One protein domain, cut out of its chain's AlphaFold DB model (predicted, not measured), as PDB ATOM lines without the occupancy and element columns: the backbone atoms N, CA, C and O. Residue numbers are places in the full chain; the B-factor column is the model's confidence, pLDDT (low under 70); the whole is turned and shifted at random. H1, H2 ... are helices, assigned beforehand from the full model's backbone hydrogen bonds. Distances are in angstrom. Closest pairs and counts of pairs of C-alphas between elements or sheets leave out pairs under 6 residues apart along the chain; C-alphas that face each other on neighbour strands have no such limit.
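Overview. This is residues 416 to 506 of the 506 residues of the protein "AAA_16 domain-containing protein" of Candidatus Viridilinea mediisalina (UniProt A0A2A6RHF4). What is the shape? H3, the longest helix, forms with H2, H4 and H6 an up-and-down bundle, each running against the one before it in the chain; H5 and tiny H1 pack on H2. What is printed? The 91 residues include six named helices, H1 to H6 in order, all helix, compact, with radius of gyration of the C-alphas 12.7 A and spans 39 by 27 by 22 A.

Along the chain. Where is H3? Residues 446 to 460, 21.2 A, from C-alpha 446 at (34.880, -5.702, 9.342). And the others? H2 is 424 to 436, 18.3 A; H4 466 to 477, 16.6 A; H6 494 to 504, 15.3 A, ending at C-alpha 504 (54.174, -4.544, 0.658); H5 479 to 487; H1 416 to 419.

Arrangement. What does H3 touch? H6, at a steep tilt of 44 degrees; the closest C-alphas, Leu 457 and Phe 502, are 7.5 A apart. What does the hub, H2, touch? H1, H5 and, with residues 425 to 429 alone, H4; closest C-alphas are Ile 417 and Arg 424, 4.9 A, Phe 433 and Leu 481, 5.9 A, and His 425 and Leu 471, 5.0 A. Are the backbones helical? Every O i to N i+4 pair is within hydrogen-bond range in H2 to H6; H1 is too short for one.

Size, cuts and confidence. Any cut or long link? The printed part has no cut, and no link is long. Where is confidence low? Residues 463 to 464 are under 70.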
ATOM      1  N   GLN A 416      49.251  -5.460  27.361       97.25
ATOM      2  CA  GLN A 416      50.419  -6.319  27.121       97.25
ATOM      3  C   GLN A 416      51.095  -6.036  25.773       97.25
ATOM      4  O   GLN A 416      52.321  -5.973  25.706       97.25
ATOM      5  N   ILE A 417      50.321  -5.764  24.716       96.50
ATOM      6  CA  ILE A 417      50.844  -5.341  23.403       96.50
ATOM      7  C   ILE A 417      51.722  -4.088  23.539       96.50
ATOM      8  O   ILE A 417      52.768  -3.981  22.891       96.50
ATOM      9  N   LYS A 418      51.330  -3.146  24.407       95.62
ATOM     10  CA  LYS A 418      52.078  -1.905  24.655       95.62
ATOM     11  C   LYS A 418      53.370  -2.159  25.430       95.62
ATOM     12  O   LYS A 418      54.386  -1.544  25.115       95.62
ATOM     13  N   THR A 419      53.337  -3.035  26.434       94.69
ATOM     14  CA  THR A 419      54.421  -3.165  27.424       94.69
ATOM     15  C   THR A 419      55.400  -4.305  27.157       94.69
ATOM     16  O   THR A 419      56.550  -4.209  27.576       94.69
ATOM     17  N   VAL A 420      54.992  -5.371  26.463       92.62
ATOM     18  CA  VAL A 420      55.802  -6.588  26.277       92.62
ATOM     19  C   VAL A 420      56.136  -6.778  24.799       92.62
ATOM     20  O   VAL A 420      55.391  -7.394  24.042       92.62
ATOM     21  N   MET A 421      57.285  -6.241  24.378       89.44
ATOM     22  CA  MET A 421      57.666  -6.210  22.959       89.44
ATOM     23  C   MET A 421      57.871  -7.609  22.357       89.44
ATOM     24  O   MET A 421      57.378  -7.880  21.268       89.44
ATOM     25  N   ASN A 422      58.536  -8.513  23.083       89.50
ATOM     26  CA  ASN A 422      58.969  -9.807  22.539       89.50
ATOM     27  C   ASN A 422      57.810 -10.770  22.221       89.50
ATOM     28  O   ASN A 422      57.922 -11.574  21.303       89.50
ATOM     29  N   ASN A 423      56.693 -10.673  22.948       90.81
ATOM     30  CA  ASN A 423      55.527 -11.557  22.788       90.81
ATOM     31  C   ASN A 423      54.322 -10.824  22.184       90.81
ATOM     32  O   ASN A 423      53.187 -11.292  22.266       90.81
ATOM     33  N   ARG A 424      54.553  -9.650  21.586       93.38
ATOM     34  CA  ARG A 424      53.487  -8.783  21.085       93.38
ATOM     35  C   ARG A 424      52.575  -9.479  20.075       93.38
ATOM     36  O   ARG A 424      51.375  -9.226  20.088       93.38
ATOM     37  N   HIS A 425      53.126 -10.358  19.239       94.50
ATOM     38  CA  HIS A 425      52.351 -11.110  18.256       94.50
ATOM     39  C   HIS A 425      51.313 -12.018  18.931       94.50
ATOM     40  O   HIS A 425      50.143 -11.952  18.570       94.50
ATOM     41  N   VAL A 426      51.694 -12.758  19.980       94.19
ATOM     42  CA  VAL A 426      50.769 -13.607  20.757       94.19
ATOM     43  C   VAL A 426      49.646 -12.773  21.373       94.19
ATOM     44  O   VAL A 426      48.472 -13.107  21.237       94.19
ATOM     45  N   TYR A 427      49.974 -11.640  21.999       96.44
ATOM     46  CA  TYR A 427      48.953 -10.786  22.613       96.44
ATOM     47  C   TYR A 427      48.030 -10.116  21.590       96.44
ATOM     48  O   TYR A 427      46.866  -9.872  21.902       96.44
ATOM     49  N   LEU A 428      48.514  -9.832  20.378       97.50
ATOM     50  CA  LEU A 428      47.682  -9.304  19.296       97.50
ATOM     51  C   LEU A 428      46.692 -10.355  18.777       97.50
ATOM     52  O   LEU A 428      45.524 -10.028  18.571       97.50
ATOM     53  N   LEU A 429      47.125 -11.613  18.645       97.38
ATOM     54  CA  LEU A 429      46.233 -12.739  18.349       97.38
ATOM     55  C   LEU A 429      45.131 -12.849  19.410       97.38
ATOM     56  O   LEU A 429      43.947 -12.869  19.071       97.38
ATOM     57  N   GLU A 430      45.506 -12.845  20.691       97.94
ATOM     58  CA  GLU A 430      44.539 -12.910  21.787       97.94
ATOM     59  C   GLU A 430      43.599 -11.697  21.810       97.94
ATOM     60  O   GLU A 430      42.399 -11.858  22.020       97.94
ATOM     61  N   TYR A 431      44.092 -10.486  21.532       98.38
ATOM     62  CA  TYR A 431      43.251  -9.289  21.420       98.38
ATOM     63  C   TYR A 431      42.147  -9.460  20.367       98.38
ATOM     64  O   TYR A 431      40.976  -9.178  20.653       98.38
ATOM     65  N   PHE A 432      42.488  -9.948  19.168       98.44
ATOM     66  CA  PHE A 432      41.497 -10.181  18.115       98.44
ATOM     67  C   PHE A 432      40.586 -11.358  18.430       98.44
ATOM     68  O   PHE A 432      39.380 -11.256  18.218       98.44
ATOM     69  N   PHE A 433      41.112 -12.425  19.027       98.06
ATOM     70  CA  PHE A 433      40.294 -13.534  19.502       98.06
ATOM     71  C   PHE A 433      39.229 -13.059  20.506       98.06
ATOM     72  O   PHE A 433      38.046 -13.366  20.335       98.06
ATOM     73  N   GLN A 434      39.602 -12.254  21.511       97.94
ATOM     74  CA  GLN A 434      38.647 -11.693  22.480       97.94
ATOM     75  C   GLN A 434      37.665 -10.711  21.831       97.94
ATOM     76  O   GLN A 434      36.485 -10.689  22.186       97.94
ATOM     77  N   SER A 435      38.137  -9.916  20.868       96.94
ATOM     78  CA  SER A 435      37.303  -8.941  20.162       96.94
ATOM     79  C   SER A 435      36.262  -9.614  19.275       96.94
ATOM     80  O   SER A 435      35.124  -9.168  19.268       96.94
ATOM     81  N   LEU A 436      36.615 -10.691  18.572       97.00
ATOM     82  CA  LEU A 436      35.733 -11.345  17.602       97.00
ATOM     83  C   LEU A 436      34.801 -12.394  18.213       97.00
ATOM     84  O   LEU A 436      33.737 -12.664  17.651       97.00
ATOM     85  N   SER A 437      35.160 -12.965  19.363       95.50
ATOM     86  CA  SER A 437      34.392 -14.026  20.030       95.50
ATOM     87  C   SER A 437      33.188 -13.510  20.838       95.50
ATOM     88  O   SER A 437      32.885 -14.037  21.909       95.50
ATOM     89  N   GLN A 438      32.516 -12.460  20.373       93.88
ATOM     90  CA  GLN A 438      31.327 -11.910  21.029       93.88
ATOM     91  C   GLN A 438      30.066 -12.732  20.702       93.88
ATOM     92  O   GLN A 438      30.064 -13.448  19.697       93.88
ATOM     93  N   PRO A 439      29.006 -12.647  21.528       91.06
ATOM     94  CA  PRO A 439      27.703 -13.228  21.205       91.06
ATOM     95  C   PRO A 439      27.147 -12.678  19.882       91.06
ATOM     96  O   PRO A 439      27.515 -11.586  19.452       91.06
ATOM     97  N   GLU A 440      26.238 -13.419  19.241       85.94
ATOM     98  CA  GLU A 440      25.643 -13.051  17.940       85.94
ATOM     99  C   GLU A 440      24.876 -11.715  17.970       85.94
ATOM    100  O   GLU A 440      24.748 -11.041  16.952       85.94
ATOM    101  N   THR A 441      24.403 -11.311  19.146       87.19
ATOM    102  CA  THR A 441      23.730 -10.032  19.425       87.19
ATOM    103  C   THR A 441      24.654  -8.818  19.291       87.19
ATOM    104  O   THR A 441      24.175  -7.702  19.077       87.19
ATOM    105  N   VAL A 442      25.973  -9.008  19.398       90.00
ATOM    106  CA  VAL A 442      26.966  -7.935  19.307       90.00
ATOM    107  C   VAL A 442      27.462  -7.826  17.868       90.00
ATOM    108  O   VAL A 442      28.237  -8.653  17.377       90.00
ATOM    109  N   ALA A 443      27.029  -6.766  17.188       91.75
ATOM    110  CA  ALA A 443      27.511  -6.439  15.854       91.75
ATOM    111  C   ALA A 443      29.003  -6.068  15.896       91.75
ATOM    112  O   ALA A 443      29.429  -5.249  16.709       91.75
ATOM    113  N   ILE A 444      29.787  -6.661  14.994       93.94
ATOM    114  CA  ILE A 444      31.202  -6.333  14.796       93.94
ATOM    115  C   ILE A 444      31.393  -5.987  13.326       93.94
ATOM    116  O   ILE A 444      31.101  -6.818  12.462       93.94
ATOM    117  N   SER A 445      31.877  -4.778  13.049       95.94
ATOM    118  CA  SER A 445      32.188  -4.344  11.690       95.94
ATOM    119  C   SER A 445      33.535  -4.902  11.235       95.94
ATOM    120  O   SER A 445      34.505  -4.904  11.994       95.94
ATOM    121  N   LEU A 446      33.609  -5.343   9.976       96.44
ATOM    122  CA  LEU A 446      34.880  -5.702   9.342       96.44
ATOM    123  C   LEU A 446      35.824  -4.491   9.276       96.44
ATOM    124  O   LEU A 446      37.026  -4.644   9.480       96.44
ATOM    125  N   GLU A 447      35.269  -3.300   9.038       96.81
ATOM    126  CA  GLU A 447      36.022  -2.046   8.955       96.81
ATOM    127  C   GLU A 447      36.724  -1.732  10.282       96.81
ATOM    128  O   GLU A 447      37.927  -1.487  10.288       96.81
ATOM    129  N   ASP A 448      36.018  -1.862  11.412       95.81
ATOM    130  CA  ASP A 448      36.593  -1.635  12.744       95.81
ATOM    131  C   ASP A 448      37.757  -2.599  13.024       95.81
ATOM    132  O   ASP A 448      38.791  -2.207  13.563       95.81
ATOM    133  N   VAL A 449      37.619  -3.870  12.626       97.00
ATOM    134  CA  VAL A 449      38.660  -4.896  12.811       97.00
ATOM    135  C   VAL A 449      39.895  -4.585  11.963       97.00
ATOM    136  O   VAL A 449      41.023  -4.696  12.451       97.00
ATOM    137  N   GLN A 450      39.696  -4.181  10.706       97.12
ATOM    138  CA  GLN A 450      40.784  -3.778   9.815       97.12
ATOM    139  C   GLN A 450      41.479  -2.509  10.319       97.12
ATOM    140  O   GLN A 450      42.709  -2.437  10.297       97.12
ATOM    141  N   GLN A 451      40.715  -1.539  10.824       96.94
ATOM    142  CA  GLN A 451      41.246  -0.297  11.373       96.94
ATOM    143  C   GLN A 451      42.052  -0.543  12.656       96.94
ATOM    144  O   GLN A 451      43.160  -0.014  12.787       96.94
ATOM    145  N   ASP A 452      41.559  -1.400  13.556       96.94
ATOM    146  CA  ASP A 452      42.292  -1.841  14.747       96.94
ATOM    147  C   ASP A 452      43.618  -2.513  14.356       96.94
ATOM    148  O   ASP A 452      44.674  -2.187  14.906       96.94
ATOM    149  N   LEU A 453      43.594  -3.428  13.380       97.38
ATOM    150  CA  LEU A 453      44.799  -4.127  12.926       97.38
ATOM    151  C   LEU A 453      45.810  -3.160  12.313       97.38
ATOM    152  O   LEU A 453      46.977  -3.179  12.708       97.38
ATOM    153  N   ALA A 454      45.365  -2.281  11.415       96.38
ATOM    154  CA  ALA A 454      46.211  -1.259  10.810       96.38
ATOM    155  C   ALA A 454      46.842  -0.349  11.874       96.38
ATOM    156  O   ALA A 454      48.046  -0.083  11.819       96.38
ATOM    157  N   TYR A 455      46.070   0.061  12.887       96.62
ATOM    158  CA  TYR A 455      46.582   0.833  14.018       96.62
ATOM    159  C   TYR A 455      47.707   0.092  14.754       96.62
ATOM    160  O   TYR A 455      48.767   0.676  15.003       96.62
ATOM    161  N   PHE A 456      47.522  -1.191  15.089       96.19
ATOM    162  CA  PHE A 456      48.556  -1.958  15.791       96.19
ATOM    163  C   PHE A 456      49.810  -2.175  14.940       96.19
ATOM    164  O   PHE A 456      50.918  -2.047  15.468       96.19
ATOM    165  N   LEU A 457      49.645  -2.466  13.647       95.25
ATOM    166  CA  LEU A 457      50.757  -2.639  12.712       95.25
ATOM    167  C   LEU A 457      51.582  -1.353  12.599       95.25
ATOM    168  O   LEU A 457      52.772  -1.369  12.904       95.25
ATOM    169  N   GLN A 458      50.941  -0.221  12.301       94.56
ATOM    170  CA  GLN A 458      51.613   1.079  12.173       94.56
ATOM    171  C   GLN A 458      52.295   1.529  13.467       94.56
ATOM    172  O   GLN A 458      53.353   2.159  13.436       94.56
ATOM    173  N   ARG A 459      51.677   1.256  14.622       94.88
ATOM    174  CA  ARG A 459      52.164   1.768  15.906       94.88
ATOM    175  C   ARG A 459      53.285   0.928  16.505       94.88
ATOM    176  O   ARG A 459      54.129   1.491  17.205       94.88
ATOM    177  N   TYR A 460      53.264  -0.389  16.306       92.94
ATOM    178  CA  TYR A 460      54.107  -1.311  17.073       92.94
ATOM    179  C   TYR A 460      54.954  -2.273  16.241       92.94
ATOM    180  O   TYR A 460      55.756  -2.994  16.838       92.94
ATOM    181  N   TYR A 461      54.803  -2.302  14.919       89.38
ATOM    182  CA  TYR A 461      55.616  -3.141  14.042       89.38
ATOM    183  C   TYR A 461      56.419  -2.273  13.073       89.38
ATOM    184  O   TYR A 461      55.921  -1.290  12.529       89.38
ATOM    185  N   ALA A 462      57.689  -2.634  12.880       79.94
ATOM    186  CA  ALA A 462      58.557  -2.022  11.883       79.94
ATOM    187  C   ALA A 462      58.669  -2.935  10.654       79.94
ATOM    188  O   ALA A 462      58.643  -4.157  10.758       79.94
ATOM    189  N   LEU A 463      58.841  -2.326   9.483       69.62
ATOM    190  CA  LEU A 463      58.688  -2.966   8.167       69.62
ATOM    191  C   LEU A 463      59.709  -4.070   7.856       69.62
ATOM    192  O   LEU A 463      59.490  -4.896   6.978       69.62
ATOM    193  N   ARG A 464      60.843  -4.078   8.563       64.50
ATOM    194  CA  ARG A 464      61.951  -5.027   8.355       64.50
ATOM    195  C   ARG A 464      62.254  -5.862   9.595       64.50
ATOM    196  O   ARG A 464      63.375  -6.333   9.753       64.50
ATOM    197  N   ASP A 465      61.282  -5.976  10.492       75.75
ATOM    198  CA  ASP A 465      61.445  -6.683  11.752       75.75
ATOM    199  C   ASP A 465      60.999  -8.147  11.621       75.75
ATOM    200  O   ASP A 465      59.929  -8.450  11.081       75.75
ATOM    201  N   ASP A 466      61.801  -9.058  12.171       85.88
ATOM    202  CA  ASP A 466      61.460 -10.473  12.321       85.88
ATOM    203  C   ASP A 466      60.121 -10.650  13.064       85.88
ATOM    204  O   ASP A 466      59.422 -11.649  12.866       85.88
ATOM    205  N   THR A 467      59.715  -9.666  13.877       88.25
ATOM    206  CA  THR A 467      58.419  -9.658  14.573       88.25
ATOM    207  C   THR A 467      57.211  -9.658  13.630       88.25
ATOM    208  O   THR A 467      56.193 -10.266  13.969       88.25
ATOM    209  N   LEU A 468      57.301  -9.055  12.436       91.69
ATOM    210  CA  LEU A 468      56.202  -9.066  11.461       91.69
ATOM    211  C   LEU A 468      56.036 -10.457  10.838       91.69
ATOM    212  O   LEU A 468      54.922 -10.957  10.694       91.69
ATOM    213  N   GLN A 469      57.155 -11.128  10.550       92.44
ATOM    214  CA  GLN A 469      57.154 -12.511  10.066       92.44
ATOM    215  C   GLN A 469      56.644 -13.488  11.133       92.44
ATOM    216  O   GLN A 469      55.910 -14.426  10.814       92.44
ATOM    217  N   GLN A 470      56.983 -13.261  12.406       93.25
ATOM    218  CA  GLN A 470      56.400 -14.010  13.523       93.25
ATOM    219  C   GLN A 470      54.883 -13.813  13.595       93.25
ATOM    220  O   GLN A 470      54.160 -14.797  13.729       93.25
ATOM    221  N   LEU A 471      54.397 -12.575  13.454       95.50
ATOM    222  CA  LEU A 471      52.966 -12.277  13.451       95.50
ATOM    223  C   LEU A 471      52.233 -12.959  12.289       95.50
ATOM    224  O   LEU A 471      51.192 -13.573  12.507       95.50
ATOM    225  N   LEU A 472      52.792 -12.903  11.076       95.50
ATOM    226  CA  LEU A 472      52.214 -13.552   9.898       95.50
ATOM    227  C   LEU A 472      52.086 -15.069  10.101       95.50
ATOM    228  O   LEU A 472      51.021 -15.638   9.866       95.50
ATOM    229  N   ARG A 473      53.152 -15.718  10.593       95.62
ATOM    230  CA  ARG A 473      53.134 -17.154  10.918       95.62
ATOM    231  C   ARG A 473      52.136 -17.472  12.024       95.62
ATOM    232  O   ARG A 473      51.448 -18.482  11.927       95.62
ATOM    233  N   ALA A 474      52.054 -16.623  13.047       95.31
ATOM    234  CA  ALA A 474      51.125 -16.803  14.152       95.31
ATOM    235  C   ALA A 474      49.671 -16.749  13.658       95.31
ATOM    236  O   ALA A 474      48.916 -17.674  13.937       95.31
ATOM    237  N   PHE A 475      49.291 -15.744  12.859       97.44
ATOM    238  CA  PHE A 475      47.946 -15.675  12.277       97.44
ATOM    239  C   PHE A 475      47.643 -16.846  11.339       97.44
ATOM    240  O   PHE A 475      46.549 -17.396  11.401       97.44
ATOM    241  N   ALA A 476      48.602 -17.258  10.506       96.50
ATOM    242  CA  ALA A 476      48.417 -18.390   9.598       96.50
ATOM    243  C   ALA A 476      48.224 -19.729  10.337       96.50
ATOM    244  O   ALA A 476      47.516 -20.606   9.848       96.50
ATOM    245  N   ALA A 477      48.854 -19.890  11.505       95.81
ATOM    246  CA  ALA A 477      48.742 -21.086  12.337       95.81
ATOM    247  C   ALA A 477      47.506 -21.081  13.263       95.81
ATOM    248  O   ALA A 477      47.200 -22.104  13.877       95.81
ATOM    249  N   ASP A 478      46.794 -19.955  13.391       96.25
ATOM    250  CA  ASP A 478      45.681 -19.803  14.331       96.25
ATOM    251  C   ASP A 478      44.343 -20.274  13.732       96.25
ATOM    252  O   ASP A 478      43.576 -19.519  13.120       96.25
ATOM    253  N   HIS A 479      44.053 -21.562  13.922       93.50
ATOM    254  CA  HIS A 479      42.828 -22.188  13.423       93.50
ATOM    255  C   HIS A 479      41.553 -21.634  14.070       93.50
ATOM    256  O   HIS A 479      40.552 -21.466  13.381       93.50
ATOM    257  N   GLU A 480      41.569 -21.311  15.366       94.75
ATOM    258  CA  GLU A 480      40.365 -20.815  16.046       94.75
ATOM    259  C   GLU A 480      39.975 -19.414  15.579       94.75
ATOM    260  O   GLU A 480      38.794 -19.135  15.368       94.75
ATOM    261  N   LEU A 481      40.958 -18.532  15.389       95.62
ATOM    262  CA  LEU A 481      40.702 -17.206  14.844       95.62
ATOM    263  C   LEU A 481      40.173 -17.307  13.407       95.62
ATOM    264  O   LEU A 481      39.196 -16.638  13.068       95.62
ATOM    265  N   SER A 482      40.756 -18.199  12.601       95.44
ATOM    266  CA  SER A 482      40.302 -18.482  11.234       95.44
ATOM    267  C   SER A 482      38.860 -19.007  11.198       95.44
ATOM    268  O   SER A 482      38.059 -18.553  10.379       95.44
ATOM    269  N   GLU A 483      38.493 -19.910  12.115       92.88
ATOM    270  CA  GLU A 483      37.119 -20.404  12.279       92.88
ATOM    271  C   GLU A 483      36.140 -19.265  12.602       92.88
ATOM    272  O   GLU A 483      35.077 -19.179  11.985       92.88
ATOM    273  N   ILE A 484      36.488 -18.369  13.533       94.56
ATOM    274  CA  ILE A 484      35.623 -17.242  13.929       94.56
ATOM    275  C   ILE A 484      35.412 -16.272  12.757       94.56
ATOM    276  O   ILE A 484      34.297 -15.802  12.527       94.56
ATOM    277  N   VAL A 485      36.469 -15.983  11.994       95.88
ATOM    278  CA  VAL A 485      36.396 -15.132  10.796       95.88
ATOM    279  C   VAL A 485      35.493 -15.773   9.734       95.88
ATOM    280  O   VAL A 485      34.615 -15.103   9.184       95.88
ATOM    281  N   ALA A 486      35.631 -17.082   9.504       93.81
ATOM    282  CA  ALA A 486      34.795 -17.823   8.562       93.81
ATOM    283  C   ALA A 486      33.316 -17.862   8.988       93.81
ATOM    284  O   ALA A 486      32.430 -17.681   8.151       93.81
ATOM    285  N   GLN A 487      33.026 -18.023  10.285       91.00
ATOM    286  CA  GLN A 487      31.658 -17.969  10.827       91.00
ATOM    287  C   GLN A 487      30.983 -16.614  10.573       91.00
ATOM    288  O   GLN A 487      29.774 -16.555  10.352       91.00
ATOM    289  N   ARG A 488      31.768 -15.532  10.524       93.19
ATOM    290  CA  ARG A 488      31.303 -14.183  10.157       93.19
ATOM    291  C   ARG A 488      31.196 -13.956   8.646       93.19
ATOM    292  O   ARG A 488      30.825 -12.861   8.229       93.19
ATOM    293  N   ARG A 489      31.461 -14.982   7.825       95.12
ATOM    294  CA  ARG A 489      31.479 -14.935   6.350       95.12
ATOM    295  C   ARG A 489      32.501 -13.940   5.792       95.12
ATOM    296  O   ARG A 489      32.288 -13.356   4.730       95.12
ATOM    297  N   TRP A 490      33.596 -13.734   6.513       96.38
ATOM    298  CA  TRP A 490      34.733 -12.952   6.043       96.38
ATOM    299  C   TRP A 490      35.799 -13.876   5.453       96.38
ATOM    300  O   TRP A 490      35.745 -15.093   5.624       96.38
ATOM    301  N   ASP A 491      36.764 -13.293   4.746       96.06
ATOM    302  CA  ASP A 491      37.899 -14.036   4.204       96.06
ATOM    303  C   ASP A 491      38.727 -14.649   5.351       96.06
ATOM    304  O   ASP A 491      39.271 -13.888   6.151       96.06
ATOM    305  N   PRO A 492      38.877 -15.984   5.448       95.06
ATOM    306  CA  PRO A 492      39.692 -16.611   6.492       95.06
ATOM    307  C   PRO A 492      41.147 -16.118   6.507       95.06
ATOM    308  O   PRO A 492      41.792 -16.133   7.551       95.06
ATOM    309  N   ALA A 493      41.652 -15.631   5.369       95.62
ATOM    310  CA  ALA A 493      42.986 -15.055   5.241       95.62
ATOM    311  C   ALA A 493      43.050 -13.557   5.607       95.62
ATOM    312  O   ALA A 493      44.091 -12.938   5.378       95.62
ATOM    313  N   LEU A 494      41.984 -12.965   6.168       97.06
ATOM    314  CA  LEU A 494      41.871 -11.534   6.496       97.06
ATOM    315  C   LEU A 494      43.121 -10.984   7.193       97.06
ATOM    316  O   LEU A 494      43.730 -10.031   6.712       97.06
ATOM    317  N   PHE A 495      43.522 -11.602   8.306       97.69
ATOM    318  CA  PHE A 495      44.662 -11.138   9.098       97.69
ATOM    319  C   PHE A 495      45.985 -11.302   8.350       97.69
ATOM    320  O   PHE A 495      46.798 -10.380   8.324       97.69
ATOM    321  N   THR A 496      46.197 -12.447   7.696       97.19
ATOM    322  CA  THR A 496      47.425 -12.702   6.931       97.19
ATOM    323  C   THR A 496      47.563 -11.769   5.728       97.19
ATOM    324  O   THR A 496      48.657 -11.274   5.473       97.19
ATOM    325  N   LYS A 497      46.458 -11.472   5.028       96.62
ATOM    326  CA  LYS A 497      46.434 -10.539   3.895       96.62
ATOM    327  C   LYS A 497      46.741  -9.122   4.347       96.62
ATOM    328  O   LYS A 497      47.629  -8.505   3.781       96.62
ATOM    329  N   ALA A 498      46.099  -8.648   5.411       95.94
ATOM    330  CA  ALA A 498      46.342  -7.304   5.925       95.94
ATOM    331  C   ALA A 498      47.790  -7.104   6.415       95.94
ATOM    332  O   ALA A 498      48.373  -6.041   6.210       95.94
ATOM    333  N   VAL A 499      48.403  -8.126   7.028       95.69
ATOM    334  CA  VAL A 499      49.827  -8.083   7.407       95.69
ATOM    335  C   VAL A 499      50.734  -8.048   6.172       95.69
ATOM    336  O   VAL A 499      51.693  -7.278   6.155       95.69
ATOM    337  N   GLN A 500      50.426  -8.837   5.137       95.00
ATOM    338  CA  GLN A 500      51.186  -8.844   3.884       95.00
ATOM    339  C   GLN A 500      51.059  -7.511   3.134       95.00
ATOM    340  O   GLN A 500      52.062  -6.947   2.720       95.00
ATOM    341  N   GLU A 501      49.850  -6.963   3.030       94.81
ATOM    342  CA  GLU A 501      49.595  -5.655   2.415       94.81
ATOM    343  C   GLU A 501      50.341  -4.534   3.148       94.81
ATOM    344  O   GLU A 501      50.928  -3.663   2.511       94.81
ATOM    345  N   PHE A 502      50.382  -4.576   4.485       94.75
ATOM    346  CA  PHE A 502      51.186  -3.642   5.277       94.75
ATOM    347  C   PHE A 502      52.689  -3.787   5.007       94.75
ATOM    348  O   PHE A 502      53.400  -2.784   4.995       94.75
ATOM    349  N   GLN A 503      53.173  -5.014   4.788       92.25
ATOM    350  CA  GLN A 503      54.565  -5.276   4.429       92.25
ATOM    351  C   GLN A 503      54.904  -4.782   3.015       92.25
ATOM    352  O   GLN A 503      56.006  -4.286   2.803       92.25
ATOM    353  N   ASP A 504      53.973  -4.910   2.065       91.25
ATOM    354  CA  ASP A 504      54.174  -4.544   0.658       91.25
ATOM    355  C   ASP A 504      54.035  -3.029   0.412       91.25
ATOM    356  O   ASP A 504      54.651  -2.487  -0.507       91.25
ATOM    357  N   ALA A 505      53.226  -2.332   1.217       88.81
ATOM    358  CA  ALA A 505      52.957  -0.898   1.076       88.81
ATOM    359  C   ALA A 505      54.113   0.016   1.530       88.81
ATOM    360  O   ALA A 505      53.968   1.242   1.503       88.81
ATOM    361  N   ALA A 506      55.225  -0.551   1.986       76.94
ATOM    362  CA  ALA A 506      56.203   0.135   2.810       76.94
ATOM    363  C   ALA A 506      57.643  -0.148   2.372       76.94
ATOM    364  O   ALA A 506      58.470   0.792   2.445       76.94
TER     365      ALA A 506